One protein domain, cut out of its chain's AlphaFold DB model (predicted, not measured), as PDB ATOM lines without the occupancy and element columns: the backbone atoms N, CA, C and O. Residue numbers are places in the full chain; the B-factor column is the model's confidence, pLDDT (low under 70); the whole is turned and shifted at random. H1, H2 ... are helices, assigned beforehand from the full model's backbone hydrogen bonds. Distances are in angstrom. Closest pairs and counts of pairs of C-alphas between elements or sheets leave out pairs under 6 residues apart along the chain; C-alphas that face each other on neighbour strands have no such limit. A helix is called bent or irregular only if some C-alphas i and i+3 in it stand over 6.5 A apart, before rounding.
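This is residues 300 to 390 of the 428 residues of an uncharacterized protein of Pseudomonas monteilii (UniProt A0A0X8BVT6). A cluster of short, mostly crossed helices has one helix, H1, set off at one end of its longest axis. H4 and H5 make a helical hairpin on one side of the cluster, H6 crosses H5 and reaches from it to H2, and H7 crosses the last residues of H5 and touches the short H3. The printed part has 91 residues with seven named helices, H1 to H7 in chain order, and no named strand; its class is all helix. The whole is compact, with a radius of gyration of the C-alphas of 13.6 A and spans of 42 by 36 by 21 A.

H5, residues 343 to 356, is the longest helix. It is irregular, with C-alphas 347 and 350 standing 7.5 A apart. With residues 345 to 349 alone it touches H4, residues 334 to 341, the closest C-alphas being those of Val 338 and Arg 346 at 6.1 A; the two form a hairpin at a shallow tilt of 29 degrees, opposite ways. H6, residues 363 to 373, touches H5 about perpendicular at 76 degrees, closest at the C-alphas of Leu 352 and Ala 365, 5.9 A apart. H7, residues 377 to 384, touches residues 355 to 356 of H5 alone, about perpendicular at 89 degrees, with the C-alphas of Leu 356 and Gln 381 closest at 4.6 A. H6 and H7 only just touch, with 3 pairs of C-alphas within 8 A, the closest being Gly 366 and Val 377 at 6.2 A. H3, residues 328 to 331, touches H7, closest at the C-alphas of Arg 330 and Tyr 384, 4.8 A apart. H2, residues 316 to 324, touches H6 about perpendicular at 81 degrees, closest at the C-alphas of Gln 318 and Thr 373, 4.8 A apart. H1, residues 300 to 311, is close to H2 but not clearly touching, with the C-alphas of Leu 309 and Pro 316 closest at 6.9 A, and is apart from H3, H4, H5, H6 and H7. In H1, H2, H4, H6 and H7 every O i to N i+4 pair is within hydrogen-bond range; in H5 5 of 10 are, and H3 is too short for such a pair.

H5 is 19.1 A long from first to last C-alpha, from C-alpha 343 at (4.625, -35.569, 17.567) to C-alpha 356 at (5.083, -34.160, -1.474). H1 begins at C-alpha 300 at (23.441, -55.727, 20.030) and is 16.4 A long; H6 is 15.5 A and H2 12.3 A. H4 is 10.4 A, H3 5.4 A and H7 10.2 A, ending at C-alpha 384 at (5.166, -40.080, -3.160).

The two C-alphas farthest apart are those of Trp 300 and Pro 360, 44.0 A. The printed part has no cut. The link from H5 to H6 is short, with 6 residues, and the other links are tight. The mean pLDDT of the printed part is 83.0; residues 300 to 308, 310 to 311 and 386 to 390 are under 70.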
ATOM      1  N   TRP A 300      22.654 -55.431  21.241       37.62
ATOM      2  CA  TRP A 300      23.441 -55.727  20.030       37.62
ATOM      3  C   TRP A 300      22.926 -54.992  18.781       37.62
ATOM      4  O   TRP A 300      23.696 -54.701  17.864       37.62
ATOM      5  N   ARG A 301      21.637 -54.626  18.747       57.78
ATOM      6  CA  ARG A 301      21.044 -53.836  17.658       57.78
ATOM      7  C   ARG A 301      21.372 -52.352  17.766       57.78
ATOM      8  O   ARG A 301      21.453 -51.704  16.734       57.78
ATOM      9  N   GLU A 302      21.600 -51.813  18.962       57.44
ATOM     10  CA  GLU A 302      21.977 -50.403  19.135       57.44
ATOM     11  C   GLU A 302      23.424 -50.132  18.690       57.44
ATOM     12  O   GLU A 302      23.727 -49.070  18.144       57.44
ATOM     13  N   GLU A 303      24.321 -51.109  18.851       57.06
ATOM     14  CA  GLU A 303      25.644 -51.073  18.216       57.06
ATOM     15  C   GLU A 303      25.526 -51.216  16.693       57.06
ATOM     16  O   GLU A 303      26.078 -50.396  15.967       57.06
ATOM     17  N   ALA A 304      24.724 -52.165  16.193       57.94
ATOM     18  CA  ALA A 304      24.492 -52.316  14.756       57.94
ATOM     19  C   ALA A 304      23.917 -51.052  14.100       57.94
ATOM     20  O   ALA A 304      24.350 -50.642  13.024       57.94
ATOM     21  N   TYR A 305      22.981 -50.396  14.785       64.50
ATOM     22  CA  TYR A 305      22.382 -49.131  14.384       64.50
ATOM     23  C   TYR A 305      23.439 -48.020  14.322       64.50
ATOM     24  O   TYR A 305      23.566 -47.343  13.304       64.50
ATOM     25  N   ARG A 306      24.268 -47.875  15.366       64.88
ATOM     26  CA  ARG A 306      25.366 -46.892  15.395       64.88
ATOM     27  C   ARG A 306      26.406 -47.145  14.309       64.88
ATOM     28  O   ARG A 306      26.872 -46.198  13.676       64.88
ATOM     29  N   VAL A 307      26.742 -48.405  14.069       63.03
ATOM     30  CA  VAL A 307      27.680 -48.815  13.027       63.03
ATOM     31  C   VAL A 307      27.131 -48.483  11.638       63.03
ATOM     32  O   VAL A 307      27.842 -47.855  10.853       63.03
ATOM     33  N   PHE A 308      25.860 -48.792  11.366       67.31
ATOM     34  CA  PHE A 308      25.189 -48.474  10.103       67.31
ATOM     35  C   PHE A 308      25.088 -46.962   9.846       67.31
ATOM     36  O   PHE A 308      25.409 -46.493   8.752       67.31
ATOM     37  N   LEU A 309      24.706 -46.186  10.871       71.44
ATOM     38  CA  LEU A 309      24.661 -44.722  10.802       71.44
ATOM     39  C   LEU A 309      26.013 -44.144  10.385       71.44
ATOM     40  O   LEU A 309      26.084 -43.340   9.460       71.44
ATOM     41  N   ARG A 310      27.092 -44.576  11.044       69.56
ATOM     42  CA  ARG A 310      28.443 -44.092  10.746       69.56
ATOM     43  C   ARG A 310      28.912 -44.549   9.367       69.56
ATOM     44  O   ARG A 310      29.407 -43.728   8.605       69.56
ATOM     45  N   ALA A 311      28.696 -45.818   9.022       67.19
ATOM     46  CA  ALA A 311      29.114 -46.410   7.752       67.19
ATOM     47  C   ALA A 311      28.583 -45.648   6.529       67.19
ATOM     48  O   ALA A 311      29.305 -45.457   5.549       67.19
ATOM     49  N   HIS A 312      27.337 -45.175   6.615       72.69
ATOM     50  CA  HIS A 312      26.633 -44.483   5.535       72.69
ATOM     51  C   HIS A 312      26.432 -42.978   5.797       72.69
ATOM     52  O   HIS A 312      25.702 -42.314   5.058       72.69
ATOM     53  N   ALA A 313      27.076 -42.432   6.837       76.56
ATOM     54  CA  ALA A 313      26.925 -41.053   7.307       76.56
ATOM     55  C   ALA A 313      25.458 -40.600   7.417       76.56
ATOM     56  O   ALA A 313      25.100 -39.511   6.970       76.56
ATOM     57  N   LEU A 314      24.593 -41.458   7.957       80.38
ATOM     58  CA  LEU A 314      23.190 -41.157   8.220       80.38
ATOM     59  C   LEU A 314      23.037 -40.514   9.602       80.38
ATOM     60  O   LEU A 314      23.754 -40.860  10.541       80.38
ATOM     61  N   SER A 315      22.074 -39.604   9.744       86.69
ATOM     62  CA  SER A 315      21.607 -39.185  11.068       86.69
ATOM     63  C   SER A 315      20.607 -40.209  11.632       86.69
ATOM     64  O   SER A 315      19.953 -40.908  10.850       86.69
ATOM     65  N   PRO A 316      20.425 -40.296  12.964       84.31
ATOM     66  CA  PRO A 316      19.409 -41.169  13.566       84.31
ATOM     67  C   PRO A 316      18.011 -40.936  12.980       84.31
ATOM     68  O   PRO A 316      17.304 -41.873  12.627       84.31
ATOM     69  N   GLN A 317      17.661 -39.667  12.766       87.19
ATOM     70  CA  GLN A 317      16.407 -39.265  12.137       87.19
ATOM     71  C   GLN A 317      16.258 -39.816  10.706       87.19
ATOM     72  O   GLN A 317      15.196 -40.328  10.353       87.19
ATOM     73  N   GLN A 318      17.319 -39.757   9.899       89.44
ATOM     74  CA  GLN A 318      17.306 -40.293   8.534       89.44
ATOM     75  C   GLN A 318      17.136 -41.805   8.519       89.44
ATOM     76  O   GLN A 318      16.385 -42.324   7.698       89.44
ATOM     77  N   LEU A 319      17.781 -42.512   9.445       83.81
ATOM     78  CA  LEU A 319      17.642 -43.958   9.558       83.81
ATOM     79  C   LEU A 319      16.241 -44.367  10.024       83.81
ATOM     80  O   LEU A 319      15.635 -45.253   9.425       83.81
ATOM     81  N   ASP A 320      15.673 -43.689  11.021       83.88
ATOM     82  CA  ASP A 320      14.293 -43.931  11.454       83.88
ATOM     83  C   ASP A 320      13.283 -43.692  10.332       83.88
ATOM     84  O   ASP A 320      12.314 -44.448  10.174       83.88
ATOM     85  N   CYS A 321      13.519 -42.655   9.529       88.75
ATOM     86  CA  CYS A 321      12.715 -42.358   8.359       88.75
ATOM     87  C   CYS A 321      12.872 -43.429   7.270       88.75
ATOM     88  O   CYS A 321      11.869 -43.900   6.730       88.75
ATOM     89  N   LEU A 322      14.105 -43.859   6.990       85.44
ATOM     90  CA  LEU A 322      14.417 -44.920   6.034       85.44
ATOM     91  C   LEU A 322      13.692 -46.217   6.406       85.44
ATOM     92  O   LEU A 322      12.932 -46.737   5.595       85.44
ATOM     93  N   LEU A 323      13.845 -46.677   7.653       82.44
ATOM     94  CA  LEU A 323      13.243 -47.912   8.174       82.44
ATOM     95  C   LEU A 323      11.710 -47.863   8.236       82.44
ATOM     96  O   LEU A 323      11.051 -48.899   8.225       82.44
ATOM     97  N   SER A 324      11.124 -46.667   8.330       82.94
ATOM     98  CA  SER A 324       9.665 -46.494   8.334       82.94
ATOM     99  C   SER A 324       9.076 -46.370   6.927       82.94
ATOM    100  O   SER A 324       7.869 -46.536   6.765       82.94
ATOM    101  N   ALA A 325       9.908 -46.036   5.936       86.69
ATOM    102  CA  ALA A 325       9.546 -45.748   4.552       86.69
ATOM    103  C   ALA A 325       8.204 -45.001   4.351       86.69
ATOM    104  O   ALA A 325       7.356 -45.447   3.573       86.69
ATOM    105  N   PRO A 326       7.989 -43.849   5.018       89.25
ATOM    106  CA  PRO A 326       6.654 -43.283   5.197       89.25
ATOM    107  C   PRO A 326       6.041 -42.662   3.937       89.25
ATOM    108  O   PRO A 326       4.835 -42.435   3.914       89.25
ATOM    109  N   PHE A 327       6.844 -42.360   2.913       89.56
ATOM    110  CA  PHE A 327       6.407 -41.576   1.750       89.56
ATOM    111  C   PHE A 327       5.846 -42.418   0.603       89.56
ATOM    112  O   PHE A 327       5.100 -41.896  -0.221       89.56
ATOM    113  N   VAL A 328       6.176 -43.711   0.544       84.81
ATOM    114  CA  VAL A 328       5.723 -44.603  -0.534       84.81
ATOM    115  C   VAL A 328       4.215 -44.856  -0.429       84.81
ATOM    116  O   VAL A 328       3.643 -44.812   0.661       84.81
ATOM    117  N   GLY A 329       3.556 -45.114  -1.564       81.75
ATOM    118  CA  GLY A 329       2.120 -45.405  -1.602       81.75
ATOM    119  C   GLY A 329       1.281 -44.194  -1.206       81.75
ATOM    120  O   GLY A 329       0.408 -44.299  -0.345       81.75
ATOM    121  N   ARG A 330       1.597 -43.020  -1.775       87.62
ATOM    122  CA  ARG A 330       0.939 -41.733  -1.479       87.62
ATOM    123  C   ARG A 330       0.991 -41.334  -0.001       87.62
ATOM    124  O   ARG A 330       0.102 -40.644   0.505       87.62
ATOM    125  N   GLY A 331       2.056 -41.737   0.691       86.38
ATOM    126  CA  GLY A 331       2.294 -41.397   2.089       86.38
ATOM    127  C   GLY A 331       1.396 -42.127   3.086       86.38
ATOM    128  O   GLY A 331       1.129 -41.579   4.152       86.38
ATOM    129  N   ALA A 332       0.929 -43.340   2.773       86.75
ATOM    130  CA  ALA A 332       0.063 -44.119   3.668       86.75
ATOM    131  C   ALA A 332       0.662 -44.323   5.079       86.75
ATOM    132  O   ALA A 332      -0.070 -44.410   6.061       86.75
ATOM    133  N   GLY A 333       1.996 -44.369   5.191       87.69
ATOM    134  CA  GLY A 333       2.712 -44.488   6.467       87.69
ATOM    135  C   GLY A 333       3.080 -43.158   7.136       87.69
ATOM    136  O   GLY A 333       3.592 -43.174   8.257       87.69
ATOM    137  N   LEU A 334       2.842 -42.012   6.486       91.94
ATOM    138  CA  LEU A 334       3.358 -40.712   6.923       91.94
ATOM    139  C   LEU A 334       2.746 -40.241   8.240       91.94
ATOM    140  O   LEU A 334       3.480 -39.844   9.144       91.94
ATOM    141  N   GLU A 335       1.425 -40.331   8.391       92.25
ATOM    142  CA  GLU A 335       0.763 -39.928   9.634       92.25
ATOM    143  C   GLU A 335       1.233 -40.776  10.823       92.25
ATOM    144  O   GLU A 335       1.565 -40.236  11.879       92.25
ATOM    145  N   ALA A 336       1.318 -42.099  10.651       89.81
ATOM    146  CA  ALA A 336       1.790 -43.003  11.696       89.81
ATOM    147  C   ALA A 336       3.248 -42.710  12.087       89.81
ATOM    148  O   ALA A 336       3.585 -42.702  13.273       89.81
ATOM    149  N   PHE A 337       4.100 -42.425  11.100       89.75
ATOM    150  CA  PHE A 337       5.490 -42.045  11.316       89.75
ATOM    151  C   PHE A 337       5.617 -40.729  12.088       89.75
ATOM    152  O   PHE A 337       6.260 -40.710  13.135       89.75
ATOM    153  N   VAL A 338       4.953 -39.658  11.639       91.50
ATOM    154  CA  VAL A 338       4.981 -38.352  12.318       91.50
ATOM    155  C   VAL A 338       4.420 -38.478  13.730       91.50
ATOM    156  O   VAL A 338       5.029 -38.005  14.682       91.50
ATOM    157  N   ARG A 339       3.310 -39.202  13.924       90.19
ATOM    158  CA  ARG A 339       2.739 -39.397  15.263       90.19
ATOM    159  C   ARG A 339       3.702 -40.078  16.232       90.19
ATOM    160  O   ARG A 339       3.658 -39.753  17.418       90.19
ATOM    161  N   ARG A 340       4.508 -41.018  15.741       87.62
ATOM    162  CA  ARG A 340       5.417 -41.832  16.551       87.62
ATOM    163  C   ARG A 340       6.767 -41.161  16.789       87.62
ATOM    164  O   ARG A 340       7.274 -41.245  17.898       87.62
ATOM    165  N   CYS A 341       7.347 -40.564  15.753       85.25
ATOM    166  CA  CYS A 341       8.727 -40.079  15.762       85.25
ATOM    167  C   CYS A 341       8.829 -38.554  15.936       85.25
ATOM    168  O   CYS A 341       9.829 -38.098  16.472       85.25
ATOM    169  N   TYR A 342       7.808 -37.787  15.523       87.94
ATOM    170  CA  TYR A 342       7.809 -36.311  15.502       87.94
ATOM    171  C   TYR A 342       6.435 -35.738  15.897       87.94
ATOM    172  O   TYR A 342       5.731 -35.153  15.062       87.94
ATOM    173  N   PRO A 343       5.967 -35.963  17.140       88.75
ATOM    174  CA  PRO A 343       4.625 -35.569  17.567       88.75
ATOM    175  C   PRO A 343       4.345 -34.063  17.425       88.75
ATOM    176  O   PRO A 343       3.198 -33.680  17.196       88.75
ATOM    177  N   GLU A 344       5.372 -33.222  17.497       88.81
ATOM    178  CA  GLU A 344       5.319 -31.777  17.275       88.81
ATOM    179  C   GLU A 344       4.976 -31.399  15.824       88.81
ATOM    180  O   GLU A 344       4.313 -30.392  15.582       88.81
ATOM    181  N   MET A 345       5.333 -32.245  14.853       88.81
ATOM    182  CA  MET A 345       5.098 -32.004  13.424       88.81
ATOM    183  C   MET A 345       3.705 -32.437  12.949       88.81
ATOM    184  O   MET A 345       3.365 -32.260  11.779       88.81
ATOM    185  N   ARG A 346       2.856 -32.971  13.839       89.00
ATOM    186  CA  ARG A 346       1.498 -33.430  13.495       89.00
ATOM    187  C   ARG A 346       0.640 -32.330  12.868       89.00
ATOM    188  O   ARG A 346      -0.104 -32.606  11.934       89.00
ATOM    189  N   VAL A 347       0.766 -31.091  13.346       91.25
ATOM    190  CA  VAL A 347       0.006 -29.937  12.828       91.25
ATOM    191  C   VAL A 347       0.391 -29.617  11.378       91.25
ATOM    192  O   VAL A 347      -0.437 -29.149  10.601       91.25
ATOM    193  N   ALA A 348       1.629 -29.929  10.984       90.31
ATOM    194  CA  ALA A 348       2.146 -29.688   9.644       90.31
ATOM    195  C   ALA A 348       1.829 -30.819   8.647       90.31
ATOM    196  O   ALA A 348       2.152 -30.671   7.473       90.31
ATOM    197  N   LEU A 349       1.179 -31.920   9.056       91.62
ATOM    198  CA  LEU A 349       0.859 -33.053   8.169       91.62
ATOM    199  C   LEU A 349       0.196 -32.641   6.839       91.62
ATOM    200  O   LEU A 349       0.657 -33.108   5.795       91.62
ATOM    201  N   PRO A 350      -0.818 -31.749   6.815       92.00
ATOM    202  CA  PRO A 350      -1.405 -31.293   5.556       92.00
ATOM    203  C   PRO A 350      -0.394 -30.571   4.659       92.00
ATOM    204  O   PRO A 350      -0.396 -30.778   3.448       92.00
ATOM    205  N   LEU A 351       0.496 -29.765   5.251       92.06
ATOM    206  CA  LEU A 351       1.553 -29.058   4.526       92.06
ATOM    207  C   LEU A 351       2.583 -30.043   3.966       92.06
ATOM    208  O   LEU A 351       2.951 -29.919   2.805       92.06
ATOM    209  N   LEU A 352       2.980 -31.062   4.738       93.19
ATOM    210  CA  LEU A 352       3.893 -32.114   4.278       93.19
ATOM    211  C   LEU A 352       3.315 -32.861   3.069       93.19
ATOM    212  O   LEU A 352       4.011 -33.058   2.075       93.19
ATOM    213  N   HIS A 353       2.029 -33.227   3.113       93.62
ATOM    214  CA  HIS A 353       1.353 -33.833   1.967       93.62
ATOM    215  C   HIS A 353       1.305 -32.895   0.756       93.62
ATOM    216  O   HIS A 353       1.535 -33.351  -0.360       93.62
ATOM    217  N   GLN A 354       1.054 -31.596   0.947       93.25
ATOM    218  CA  GLN A 354       1.087 -30.619  -0.146       93.25
ATOM    219  C   GLN A 354       2.480 -30.519  -0.782       93.25
ATOM    220  O   GLN A 354       2.580 -30.567  -2.007       93.25
ATOM    221  N   THR A 355       3.543 -30.461   0.028       93.25
ATOM    222  CA  THR A 355       4.930 -30.451  -0.459       93.25
ATOM    223  C   THR A 355       5.244 -31.693  -1.291       93.25
ATOM    224  O   THR A 355       5.796 -31.582  -2.383       93.25
ATOM    225  N   LEU A 356       4.861 -32.876  -0.799       92.44
ATOM    226  CA  LEU A 356       5.083 -34.160  -1.474       92.44
ATOM    227  C   LEU A 356       4.229 -34.331  -2.741       92.44
ATOM    228  O   LEU A 356       4.577 -35.112  -3.620       92.44
ATOM    229  N   GLN A 357       3.127 -33.591  -2.855       92.44
ATOM    230  CA  GLN A 357       2.290 -33.528  -4.056       92.44
ATOM    231  C   GLN A 357       2.797 -32.517  -5.096       92.44
ATOM    232  O   GLN A 357       2.147 -32.353  -6.127       92.44
ATOM    233  N   GLY A 358       3.894 -31.800  -4.828       89.31
ATOM    234  CA  GLY A 358       4.386 -30.735  -5.709       89.31
ATOM    235  C   GLY A 358       3.539 -29.460  -5.686       89.31
ATOM    236  O   GLY A 358       3.640 -28.633  -6.589       89.31
ATOM    237  N   ARG A 359       2.678 -29.282  -4.675       90.19
ATOM    238  CA  ARG A 359       1.870 -28.065  -4.518       90.19
ATOM    239  C   ARG A 359       2.692 -26.958  -3.845       90.19
ATOM    240  O   ARG A 359       3.551 -27.267  -3.015       90.19
ATOM    241  N   PRO A 360       2.414 -25.674  -4.145       83.62
ATOM    242  CA  PRO A 360       3.084 -24.563  -3.477       83.62
ATOM    243  C   PRO A 360       2.837 -24.644  -1.968       83.62
ATOM    244  O   PRO A 360       1.695 -24.709  -1.515       83.62
ATOM    245  N   CYS A 361       3.914 -24.664  -1.192       80.19
ATOM    246  CA  CYS A 361       3.878 -24.781   0.259       80.19
ATOM    247  C   CYS A 361       5.010 -23.942   0.879       80.19
ATOM    248  O   CYS A 361       5.950 -23.568   0.172       80.19
ATOM    249  N   PRO A 362       4.961 -23.649   2.189       85.00
ATOM    250  CA  PRO A 362       6.050 -22.959   2.870       85.00
ATOM    251  C   PRO A 362       7.364 -23.746   2.783       85.00
ATOM    252  O   PRO A 362       7.393 -24.941   3.082       85.00
ATOM    253  N   GLU A 363       8.474 -23.063   2.480       85.56
ATOM    254  CA  GLU A 363       9.807 -23.685   2.373       85.56
ATOM    255  C   GLU A 363      10.204 -24.488   3.621       85.56
ATOM    256  O   GLU A 363      10.944 -25.466   3.525       85.56
ATOM    257  N   ALA A 364       9.692 -24.112   4.797       89.44
ATOM    258  CA  ALA A 364       9.937 -24.810   6.054       89.44
ATOM    259  C   ALA A 364       9.545 -26.301   6.008       89.44
ATOM    260  O   ALA A 364      10.270 -27.134   6.551       89.44
ATOM    261  N   ALA A 365       8.447 -26.652   5.327       88.56
ATOM    262  CA  ALA A 365       8.004 -28.041   5.189       88.56
ATOM    263  C   ALA A 365       8.969 -28.853   4.309       88.56
ATOM    264  O   ALA A 365       9.360 -29.961   4.677       88.56
ATOM    265  N   GLY A 366       9.419 -28.269   3.193       89.62
ATOM    266  CA  GLY A 366      10.422 -28.872   2.311       89.62
ATOM    267  C   GLY A 366      11.772 -29.062   3.000       89.62
ATOM    268  O   GLY A 366      12.334 -30.154   2.959       89.62
ATOM    269  N   ARG A 367      12.258 -28.043   3.723       91.69
ATOM    270  CA  ARG A 367      13.508 -28.139   4.498       91.69
ATOM    271  C   ARG A 367      13.430 -29.239   5.552       91.69
ATOM    272  O   ARG A 367      14.363 -30.028   5.656       91.69
ATOM    273  N   TRP A 368      12.318 -29.329   6.286       92.69
ATOM    274  CA  TRP A 368      12.130 -30.398   7.266       92.69
ATOM    275  C   TRP A 368      12.165 -31.779   6.610       92.69
ATOM    276  O   TRP A 368      12.866 -32.656   7.105       92.69
ATOM    277  N   LEU A 369      11.477 -31.966   5.477       92.94
ATOM    278  CA  LEU A 369      11.505 -33.223   4.725       92.94
ATOM    279  C   LEU A 369      12.931 -33.587   4.295       92.94
ATOM    280  O   LEU A 369      13.371 -34.712   4.523       92.94
ATOM    281  N   THR A 370      13.689 -32.643   3.742       93.06
ATOM    282  CA  THR A 370      15.079 -32.891   3.339       93.06
ATOM    283  C   THR A 370      15.986 -33.195   4.528       93.06
ATOM    284  O   THR A 370      16.784 -34.126   4.460       93.06
ATOM    285  N   THR A 371      15.844 -32.496   5.655       91.75
ATOM    286  CA  THR A 371      16.599 -32.812   6.876       91.75
ATOM    287  C   THR A 371      16.232 -34.195   7.420       91.75
ATOM    288  O   THR A 371      17.124 -34.979   7.756       91.75
ATOM    289  N   ALA A 372      14.935 -34.518   7.452       89.06
ATOM    290  CA  ALA A 372      14.415 -35.752   8.020       89.06
ATOM    291  C   ALA A 372      14.801 -36.996   7.219       89.06
ATOM    292  O   ALA A 372      15.037 -38.052   7.794       89.06
ATOM    293  N   THR A 373      14.867 -36.866   5.898       90.25
ATOM    294  CA  THR A 373      15.090 -37.987   4.976       90.25
ATOM    295  C   THR A 373      16.515 -38.048   4.456       90.25
ATOM    296  O   THR A 373      17.019 -39.124   4.160       90.25
ATOM    297  N   GLY A 374      17.186 -36.899   4.365       90.31
ATOM    298  CA  GLY A 374      18.445 -36.772   3.651       90.31
ATOM    299  C   GLY A 374      18.301 -36.791   2.128       90.31
ATOM    300  O   GLY A 374      19.321 -36.962   1.466       90.31
ATOM    301  N   LEU A 375      17.078 -36.650   1.601       91.81
ATOM    302  CA  LEU A 375      16.748 -36.641   0.176       91.81
ATOM    303  C   LEU A 375      16.243 -35.258  -0.273       91.81
ATOM    304  O   LEU A 375      15.591 -34.552   0.509       91.81
ATOM    305  N   PRO A 376      16.493 -34.859  -1.532       91.75
ATOM    306  CA  PRO A 376      15.889 -33.657  -2.090       91.75
ATOM    307  C   PRO A 376      14.371 -33.832  -2.241       91.75
ATOM    308  O   PRO A 376      13.857 -34.945  -2.387       91.75
ATOM    309  N   VAL A 377      13.642 -32.714  -2.196       91.69
ATOM    310  CA  VAL A 377      12.170 -32.712  -2.236       91.69
ATOM    311  C   VAL A 377      11.642 -33.352  -3.522       91.69
ATOM    312  O   VAL A 377      10.677 -34.108  -3.450       91.69
ATOM    313  N   ASP A 378      12.304 -33.145  -4.659       89.62
ATOM    314  CA  ASP A 378      11.898 -33.712  -5.952       89.62
ATOM    315  C   ASP A 378      11.930 -35.251  -5.935       89.62
ATOM    316  O   ASP A 378      10.978 -35.912  -6.356       89.62
ATOM    317  N   THR A 379      12.974 -35.842  -5.340       89.06
ATOM    318  CA  THR A 379      13.068 -37.297  -5.138       89.06
ATOM    319  C   THR A 379      11.953 -37.796  -4.215       89.06
ATOM    320  O   THR A 379      11.350 -38.838  -4.473       89.06
ATOM    321  N   LEU A 380      11.608 -37.046  -3.162       91.19
ATOM    322  CA  LEU A 380      10.495 -37.397  -2.271       91.19
ATOM    323  C   LEU A 380       9.128 -37.296  -2.960       91.19
ATOM    324  O   LEU A 380       8.269 -38.145  -2.723       91.19
ATOM    325  N   GLN A 381       8.930 -36.302  -3.825       90.94
ATOM    326  CA  GLN A 381       7.725 -36.165  -4.643       90.94
ATOM    327  C   GLN A 381       7.587 -37.344  -5.610       90.94
ATOM    328  O   GLN A 381       6.516 -37.941  -5.691       90.94
ATOM    329  N   ALA A 382       8.676 -37.761  -6.263       86.81
ATOM    330  CA  ALA A 382       8.689 -38.954  -7.112       86.81
ATOM    331  C   ALA A 382       8.408 -40.245  -6.312       86.81
ATOM    332  O   ALA A 382       7.658 -41.123  -6.752       86.81
ATOM    333  N   LEU A 383       8.945 -40.352  -5.090       87.19
ATOM    334  CA  LEU A 383       8.630 -41.456  -4.180       87.19
ATOM    335  C   LEU A 383       7.149 -41.465  -3.760       87.19
ATOM    336  O   LEU A 383       6.578 -42.548  -3.597       87.19
ATOM    337  N   TYR A 384       6.544 -40.284  -3.605       89.12
ATOM    338  CA  TYR A 384       5.166 -40.080  -3.160       89.12
ATOM    339  C   TYR A 384       4.121 -40.268  -4.264       89.12
ATOM    340  O   TYR A 384       3.053 -40.822  -3.995       89.12
ATOM    341  N   ALA A 385       4.422 -39.836  -5.494       82.81
ATOM    342  CA  ALA A 385       3.480 -39.752  -6.613       82.81
ATOM    343  C   ALA A 385       2.833 -41.098  -7.000       82.81
ATOM    344  O   ALA A 385       1.827 -41.099  -7.706       82.81
ATOM    345  N   ASP A 386       3.380 -42.222  -6.514       69.50
ATOM    346  CA  ASP A 386       2.978 -43.609  -6.798       69.50
ATOM    347  C   ASP A 386       2.364 -43.793  -8.201       69.50
ATOM    348  O   ASP A 386       1.203 -44.208  -8.334       69.50
ATOM    349  N   PRO A 387       3.092 -43.406  -9.269       52.44
ATOM    350  CA  PRO A 387       2.537 -43.422 -10.607       52.44
ATOM    351  C   PRO A 387       2.647 -44.850 -11.134       52.44
ATOM    352  O   PRO A 387       3.645 -45.209 -11.744       52.44
ATOM    353  N   GLY A 388       1.655 -45.694 -10.821       52.53
ATOM    354  CA  GLY A 388       1.440 -46.993 -11.472       52.53
ATOM    355  C   GLY A 388       2.718 -47.805 -11.677       52.53
ATOM    356  O   GLY A 388       2.962 -48.281 -12.786       52.53
ATOM    357  N   ARG A 389       3.567 -47.889 -10.642       58.78
ATOM    358  CA  ARG A 389       4.931 -48.390 -10.806       58.78
ATOM    359  C   ARG A 389       4.889 -49.792 -11.421       58.78
ATOM    360  O   ARG A 389       4.227 -50.665 -10.847       58.78
ATOM    361  N   PRO A 390       5.574 -50.040 -12.549       50.09
ATOM    362  CA  PRO A 390       5.526 -51.338 -13.200       50.09
ATOM    363  C   PRO A 390       5.962 -52.404 -12.198       50.09
ATOM    364  O   PRO A 390       6.922 -52.209 -11.455       50.09
TER     365      PRO A 390